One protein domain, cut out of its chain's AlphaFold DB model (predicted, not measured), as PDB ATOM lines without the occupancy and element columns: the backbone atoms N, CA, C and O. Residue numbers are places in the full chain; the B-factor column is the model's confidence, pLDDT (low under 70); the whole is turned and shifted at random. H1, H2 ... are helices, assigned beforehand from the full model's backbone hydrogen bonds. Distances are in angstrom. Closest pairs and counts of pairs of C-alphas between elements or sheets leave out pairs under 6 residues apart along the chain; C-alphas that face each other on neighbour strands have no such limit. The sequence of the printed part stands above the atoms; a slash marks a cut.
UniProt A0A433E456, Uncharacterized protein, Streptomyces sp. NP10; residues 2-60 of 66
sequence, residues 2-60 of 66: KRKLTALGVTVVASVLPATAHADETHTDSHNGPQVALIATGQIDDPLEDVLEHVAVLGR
ATOM      1  N   LYS A   2     120.787 211.879 151.040       67.19
ATOM      2  CA  LYS A   2     121.909 212.793 150.720       67.19
ATOM      3  C   LYS A   2     123.135 212.657 151.641       67.19
ATOM      4  O   LYS A   2     124.227 212.456 151.145       67.19
ATOM      5  N   ARG A   3     122.944 212.618 152.968       75.75
ATOM      6  CA  ARG A   3     124.037 212.400 153.944       75.75
ATOM      7  C   ARG A   3     124.819 211.095 153.740       75.75
ATOM      8  O   ARG A   3     126.021 211.080 153.955       75.75
ATOM      9  N   LYS A   4     124.146 210.013 153.326       76.31
ATOM     10  CA  LYS A   4     124.799 208.719 153.073       76.31
ATOM     11  C   LYS A   4     125.632 208.758 151.789       76.31
ATOM     12  O   LYS A   4     126.725 208.214 151.771       76.31
ATOM     13  N   LEU A   5     125.137 209.452 150.761       78.06
ATOM     14  CA  LEU A   5     125.872 209.711 149.519       78.06
ATOM     15  C   LEU A   5     127.106 210.587 149.759       78.06
ATOM     16  O   LEU A   5     128.171 210.279 149.245       78.06
ATOM     17  N   THR A   6     126.986 211.634 150.579       83.38
ATOM     18  CA  THR A   6     128.128 212.485 150.941       83.38
ATOM     19  C   THR A   6     129.180 211.704 151.723       83.38
ATOM     20  O   THR A   6     130.357 211.798 151.403       83.38
ATOM     21  N   ALA A   7     128.764 210.899 152.706       81.19
ATOM     22  CA  ALA A   7     129.684 210.061 153.470       81.19
ATOM     23  C   ALA A   7     130.419 209.062 152.564       81.19
ATOM     24  O   ALA A   7     131.640 209.008 152.604       81.19
ATOM     25  N   LEU A   8     129.692 208.353 151.693       85.62
ATOM     26  CA  LEU A   8     130.280 207.407 150.743       85.62
ATOM     27  C   LEU A   8     131.267 208.091 149.784       85.62
ATOM     28  O   LEU A   8     132.354 207.573 149.561       85.62
ATOM     29  N   GLY A   9     130.913 209.268 149.260       82.31
ATOM     30  CA  GLY A   9     131.795 210.042 148.385       82.31
ATOM     31  C   GLY A   9     133.098 210.449 149.074       82.31
ATOM     32  O   GLY A   9     134.165 210.304 148.490       82.31
ATOM     33  N   VAL A  10     133.028 210.882 150.337       82.69
ATOM     34  CA  VAL A  10     134.221 211.220 151.128       82.69
ATOM     35  C   VAL A  10     135.085 209.985 151.385       82.69
ATOM     36  O   VAL A  10     136.301 210.075 151.267       82.69
ATOM     37  N   THR A  11     134.492 208.826 151.686       79.81
ATOM     38  CA  THR A  11     135.259 207.588 151.909       79.81
ATOM     39  C   THR A  11     135.965 207.114 150.639       79.81
ATOM     40  O   THR A  11     137.118 206.706 150.710       79.81
ATOM     41  N   VAL A  12     135.308 207.212 149.478       82.69
ATOM     42  CA  VAL A  12     135.912 206.850 148.186       82.69
ATOM     43  C   VAL A  12     137.082 207.777 147.857       82.69
ATOM     44  O   VAL A  12     138.162 207.288 147.543       82.69
ATOM     45  N   VAL A  13     136.913 209.095 148.004       78.44
ATOM     46  CA  VAL A  13     138.007 210.061 147.790       78.44
ATOM     47  C   VAL A  13     139.151 209.832 148.780       78.44
ATOM     48  O   VAL A  13     140.311 209.866 148.389       78.44
ATOM     49  N   ALA A  14     138.846 209.529 150.043       75.50
ATOM     50  CA  ALA A  14     139.869 209.239 151.040       75.50
ATOM     51  C   ALA A  14     140.626 207.930 150.761       75.50
ATOM     52  O   ALA A  14     141.807 207.836 151.072       75.50
ATOM     53  N   SER A  15     139.975 206.934 150.150       72.81
ATOM     54  CA  SER A  15     140.607 205.653 149.794       72.81
ATOM     55  C   SER A  15     141.568 205.729 148.605       72.81
ATOM     56  O   SER A  15     142.328 204.792 148.388       72.81
ATOM     57  N   VAL A  16     141.537 206.832 147.851       73.81
ATOM     58  CA  VAL A  16     142.479 207.119 146.757       73.81
ATOM     59  C   VAL A  16     143.465 208.229 147.118       73.81
ATOM     60  O   VAL A  16     144.221 208.672 146.257       73.81
ATOM     61  N   LEU A  17     143.466 208.699 148.374       69.81
ATOM     62  CA  LEU A  17     144.519 209.593 148.841       69.81
ATOM     63  C   LEU A  17     145.857 208.850 148.747       69.81
ATOM     64  O   LEU A  17     145.926 207.687 149.155       69.81
ATOM     65  N   PRO A  18     146.906 209.497 148.219       58.34
ATOM     66  CA  PRO A  18     148.212 208.878 148.104       58.34
ATOM     67  C   PRO A  18     148.701 208.496 149.501       58.34
ATOM     68  O   PRO A  18     148.873 209.346 150.375       58.34
ATOM     69  N   ALA A  19     148.888 207.198 149.723       59.97
ATOM     70  CA  ALA A  19     149.771 206.737 150.778       59.97
ATOM     71  C   ALA A  19     151.203 207.105 150.372       59.97
ATOM     72  O   ALA A  19     151.501 207.185 149.180       59.97
ATOM     73  N   THR A  20     152.087 207.325 151.343       60.62
ATOM     74  CA  THR A  20     153.525 207.442 151.085       60.62
ATOM     75  C   THR A  20     154.016 206.100 150.547       60.62
ATOM     76  O   THR A  20     154.314 205.178 151.308       60.62
ATOM     77  N   ALA A  21     153.988 205.949 149.226       56.84
ATOM     78  CA  ALA A  21     154.647 204.858 148.543       56.84
ATOM     79  C   ALA A  21     156.140 205.173 148.589       56.84
ATOM     80  O   ALA A  21     156.570 206.178 148.032       56.84
ATOM     81  N   HIS A  22     156.898 204.360 149.321       61.50
ATOM     82  CA  HIS A  22     158.347 204.406 149.251       61.50
ATOM     83  C   HIS A  22     158.750 203.655 147.995       61.50
ATOM     84  O   HIS A  22     158.463 202.461 147.860       61.50
ATOM     85  N   ALA A  23     159.319 204.406 147.067       64.69
ATOM     86  CA  ALA A  23     160.030 203.856 145.946       64.69
ATOM     87  C   ALA A  23     161.302 203.148 146.455       64.69
ATOM     88  O   ALA A  23     161.790 203.444 147.544       64.69
ATOM     89  N   ASP A  24     161.759 202.122 145.741       67.31
ATOM     90  CA  ASP A  24     163.040 201.457 146.020       67.31
ATOM     91  C   ASP A  24     163.999 201.821 144.887       67.31
ATOM     92  O   ASP A  24     164.107 201.125 143.871       67.31
ATOM     93  N   GLU A  25     164.645 202.974 145.032       70.62
ATOM     94  CA  GLU A  25     165.493 203.607 144.018       70.62
ATOM     95  C   GLU A  25     166.809 202.844 143.816       70.62
ATOM     96  O   GLU A  25     167.435 202.923 142.758       70.62
ATOM     97  N   THR A  26     167.232 202.056 144.808       77.50
ATOM     98  CA  THR A  26     168.549 201.402 144.825       77.50
ATOM     99  C   THR A  26     168.502 199.881 144.866       77.50
ATOM    100  O   THR A  26     169.561 199.253 144.927       77.50
ATOM    101  N   HIS A  27     167.321 199.268 144.795       78.50
ATOM    102  CA  HIS A  27     167.157 197.820 144.962       78.50
ATOM    103  C   HIS A  27     167.642 197.329 146.338       78.50
ATOM    104  O   HIS A  27     168.392 196.354 146.457       78.50
ATOM    105  N   THR A  28     167.289 198.067 147.387       82.12
ATOM    106  CA  THR A  28     167.682 197.772 148.767       82.12
ATOM    107  C   THR A  28     166.656 196.859 149.430       82.12
ATOM    108  O   THR A  28     165.457 197.098 149.386       82.12
ATOM    109  N   ASP A  29     167.137 195.777 150.048       73.56
ATOM    110  CA  ASP A  29     166.322 194.758 150.727       73.56
ATOM    111  C   ASP A  29     165.294 194.004 149.850       73.56
ATOM    112  O   ASP A  29     164.418 193.292 150.353       73.56
ATOM    113  N   SER A  30     165.431 194.053 148.525       72.19
ATOM    114  CA  SER A  30     164.473 193.508 147.548       72.19
ATOM    115  C   SER A  30     164.592 191.986 147.301       72.19
ATOM    116  O   SER A  30     164.140 191.452 146.288       72.19
ATOM    117  N   HIS A  31     165.201 191.253 148.236       77.38
ATOM    118  CA  HIS A  31     165.421 189.795 148.201       77.38
ATOM    119  C   HIS A  31     164.295 188.983 148.875       77.38
ATOM    120  O   HIS A  31     164.486 187.875 149.377       77.38
ATOM    121  N   ASN A  32     163.094 189.543 148.906       77.38
ATOM    122  CA  ASN A  32     161.900 189.033 149.581       77.38
ATOM    123  C   ASN A  32     161.096 188.007 148.752       77.38
ATOM    124  O   ASN A  32     160.036 187.553 149.190       77.38
ATOM    125  N   GLY A  33     161.612 187.572 147.599       80.88
ATOM    126  CA  GLY A  33     161.009 186.509 146.798       80.88
ATOM    127  C   GLY A  33     161.921 185.966 145.692       80.88
ATOM    128  O   GLY A  33     163.019 186.480 145.479       80.88
ATOM    129  N   PRO A  34     161.491 184.909 144.981       81.00
ATOM    130  CA  PRO A  34     162.223 184.385 143.833       81.00
ATOM    131  C   PRO A  34     162.318 185.427 142.711       81.00
ATOM    132  O   PRO A  34     161.298 185.947 142.263       81.00
ATOM    133  N   GLN A  35     163.530 185.682 142.219       82.06
ATOM    134  CA  GLN A  35     163.807 186.649 141.156       82.06
ATOM    135  C   GLN A  35     164.561 185.969 140.006       82.06
ATOM    136  O   GLN A  35     165.530 185.244 140.229       82.06
ATOM    137  N   VAL A  36     164.126 186.213 138.767       83.38
ATOM    138  CA  VAL A  36     164.850 185.823 137.546       83.38
ATOM    139  C   VAL A  36     164.971 187.064 136.670       83.38
ATOM    140  O   VAL A  36     164.020 187.442 135.991       83.38
ATOM    141  N   ALA A  37     166.132 187.713 136.709       81.62
ATOM    142  CA  ALA A  37     166.423 188.921 135.944       81.62
ATOM    143  C   ALA A  37     167.873 188.899 135.441       81.62
ATOM    144  O   ALA A  37     168.752 188.349 136.102       81.62
ATOM    145  N   LEU A  38     168.123 189.495 134.270       84.44
ATOM    146  CA  LEU A  38     169.484 189.683 133.749       84.44
ATOM    147  C   LEU A  38     170.202 190.841 134.459       84.44
ATOM    148  O   LEU A  38     171.404 190.771 134.695       84.44
ATOM    149  N   ILE A  39     169.454 191.894 134.793       79.75
ATOM    150  CA  ILE A  39     169.895 193.041 135.584       79.75
ATOM    151  C   ILE A  39     168.800 193.320 136.606       79.75
ATOM    152  O   ILE A  39     167.622 193.374 136.253       79.75
ATOM    153  N   ALA A  40     169.208 193.480 137.857       81.62
ATOM    154  CA  ALA A  40     168.356 193.854 138.968       81.62
ATOM    155  C   ALA A  40     168.857 195.200 139.498       81.62
ATOM    156  O   ALA A  40     170.023 195.333 139.870       81.62
ATOM    157  N   THR A  41     168.005 196.210 139.431       80.19
ATOM    158  CA  THR A  41     168.299 197.583 139.842       80.19
ATOM    159  C   THR A  41     167.013 198.192 140.394       80.19
ATOM    160  O   THR A  41     165.957 197.561 140.283       80.19
ATOM    161  N   GLY A  42     167.117 199.346 141.050       74.38
ATOM    162  CA  GLY A  42     165.961 200.016 141.630       74.38
ATOM    163  C   GLY A  42     165.036 200.574 140.554       74.38
ATOM    164  O   GLY A  42     165.090 200.168 139.387       74.38
ATOM    165  N   GLN A  43     164.162 201.495 140.941       71.31
ATOM    166  CA  GLN A  43     163.284 202.150 139.978       71.31
ATOM    167  C   GLN A  43     164.075 202.784 138.831       71.31
ATOM    168  O   GLN A  43     165.074 203.469 139.016       71.31
ATOM    169  N   ILE A  44     163.623 202.480 137.617       70.12
ATOM    170  CA  ILE A  44     164.061 203.146 136.399       70.12
ATOM    171  C   ILE A  44     163.018 204.232 136.191       70.12
ATOM    172  O   ILE A  44     161.883 203.873 135.870       70.12
ATOM    173  N   ASP A  45     163.389 205.492 136.432       63.78
ATOM    174  CA  ASP A  45     162.481 206.646 136.380       63.78
ATOM    175  C   ASP A  45     161.525 206.532 135.195       63.78
ATOM    176  O   ASP A  45     161.946 206.427 134.030       63.78
ATOM    177  N   ASP A  46     160.225 206.488 135.490       66.62
ATOM    178  CA  ASP A  46     159.243 206.478 134.426       66.62
ATOM    179  C   ASP A  46     159.108 207.904 133.856       66.62
ATOM    180  O   ASP A  46     159.244 208.896 134.576       66.62
ATOM    181  N   PRO A  47     158.850 208.063 132.546       61.59
ATOM    182  CA  PRO A  47     158.756 209.394 131.949       61.59
ATOM    183  C   PRO A  47     157.645 210.272 132.547       61.59
ATOM    184  O   PRO A  47     157.552 211.447 132.200       61.59
ATOM    185  N   LEU A  48     156.745 209.710 133.359       58.50
ATOM    186  CA  LEU A  48     155.634 210.420 133.977       58.50
ATOM    187  C   LEU A  48     156.051 211.016 135.329       58.50
ATOM    188  O   LEU A  48     155.653 212.146 135.603       58.50
ATOM    189  N   GLU A  49     156.863 210.327 136.127       71.31
ATOM    190  CA  GLU A  49     157.467 210.820 137.371       71.31
ATOM    191  C   GLU A  49     158.341 212.050 137.115       71.31
ATOM    192  O   GLU A  49     158.091 213.101 137.702       71.31
ATOM    193  N   ASP A  50     159.240 211.973 136.132       68.62
ATOM    194  CA  ASP A  50     160.106 213.091 135.731       68.62
ATOM    195  C   ASP A  50     159.276 214.287 135.216       68.62
ATOM    196  O   ASP A  50     159.542 215.446 135.528       68.62
ATOM    197  N   VAL A  51     158.169 214.040 134.499       68.56
ATOM    198  CA  VAL A  51     157.247 215.110 134.064       68.56
ATOM    199  C   VAL A  51     156.488 215.721 135.238       68.56
ATOM    200  O   VAL A  51     156.288 216.939 135.265       68.56
ATOM    201  N   LEU A  52     156.035 214.915 136.196       68.38
ATOM    202  CA  LEU A  52     155.339 215.417 137.376       68.38
ATOM    203  C   LEU A  52     156.286 216.196 138.294       68.38
ATOM    204  O   LEU A  52     155.880 217.248 138.795       68.38
ATOM    205  N   GLU A  53     157.538 215.765 138.441       67.50
ATOM    206  CA  GLU A  53     158.589 216.531 139.112       67.50
ATOM    207  C   GLU A  53     158.854 217.843 138.365       67.50
ATOM    208  O   GLU A  53     158.813 218.924 138.960       67.50
ATOM    209  N   HIS A  54     159.010 217.798 137.040       71.19
ATOM    210  CA  HIS A  54     159.265 218.991 136.236       71.19
ATOM    211  C   HIS A  54     158.114 220.006 136.311       71.19
ATOM    212  O   HIS A  54     158.335 221.215 136.429       71.19
ATOM    213  N   VAL A  55     156.866 219.531 136.297       69.00
ATOM    214  CA  VAL A  55     155.674 220.371 136.484       69.00
ATOM    215  C   VAL A  55     155.605 220.916 137.914       69.00
ATOM    216  O   VAL A  55     155.256 222.087 138.092       69.00
ATOM    217  N   ALA A  56     155.975 220.132 138.930       65.94
ATOM    218  CA  ALA A  56     156.014 220.586 140.319       65.94
ATOM    219  C   ALA A  56     157.079 221.677 140.546       65.94
ATOM    220  O   ALA A  56     156.787 222.684 141.208       65.94
ATOM    221  N   VAL A  57     158.261 221.524 139.937       63.81
ATOM    222  CA  VAL A  57     159.379 222.482 139.968       63.81
ATOM    223  C   VAL A  57     159.028 223.775 139.216       63.81
ATOM    224  O   VAL A  57     159.248 224.871 139.741       63.81
ATOM    225  N   LEU A  58     158.402 223.687 138.035       67.00
ATOM    226  CA  LEU A  58     157.892 224.860 137.301       67.00
ATOM    227  C   LEU A  58     156.687 225.528 138.001       67.00
ATOM    228  O   LEU A  58     156.441 226.721 137.812       67.00
ATOM    229  N   GLY A  59     155.950 224.780 138.829       60.25
ATOM    230  CA  GLY A  59     154.714 225.191 139.500       60.25
ATOM    231  C   GLY A  59     154.865 225.902 140.853       60.25
ATOM    232  O   GLY A  59     153.855 226.318 141.417       60.25
ATOM    233  N   ARG A  60     156.086 226.098 141.381       59.78
ATOM    234  CA  ARG A  60     156.340 226.615 142.755       59.78
ATOM    235  C   ARG A  60     155.773 225.715 143.861       59.78
ATOM    236  O   ARG A  60     155.418 226.199 144.936       59.78
TER     237      ARG A  60
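What this domain is: This is residues 2 to 60 of the 66 residues of an uncharacterized protein of Streptomyces sp. NP10 (UniProt A0A433E456). Two separate helices, H1 and H2, stick out as arms from a long unnamed link, with no packed core between them. From H1 the link runs on, swings out in an open loop whose residues 31 to 39 stand free, and returns toward H2. The printed part has 59 residues, 26 of them in the two named helices, under half; there is no named strand, and the class is all helix. It is extended, radius of gyration of the C-alphas 18.3 A, spanning 55 by 36 by 15 A, only just flat.

Where its parts are: Find C-alpha 2 at (121.909, 212.793, 150.720); from there H1, residues 2 to 15, runs 20.0 A. Go on to C-alpha 47 at (158.756, 209.394, 131.949), where H2, residues 47 to 58, begins; it runs 16.4 A to C-alpha 58 at (157.892, 224.860, 137.301).

How they stand to each other: H1 and H2 are apart. In H1 every O i to N i+4 pair is within hydrogen-bond range; in H2, 7 of 8 are.

The domain as a whole: The C-alphas of Lys 2 and Leu 38, the two farthest apart, are 55.5 A apart. Residues 16 to 46 make the long link. The printed part has no cut. Mean pLDDT of the printed part is 72.7; look for values under 70 at residues 17 to 24 and 55 to 60, among others.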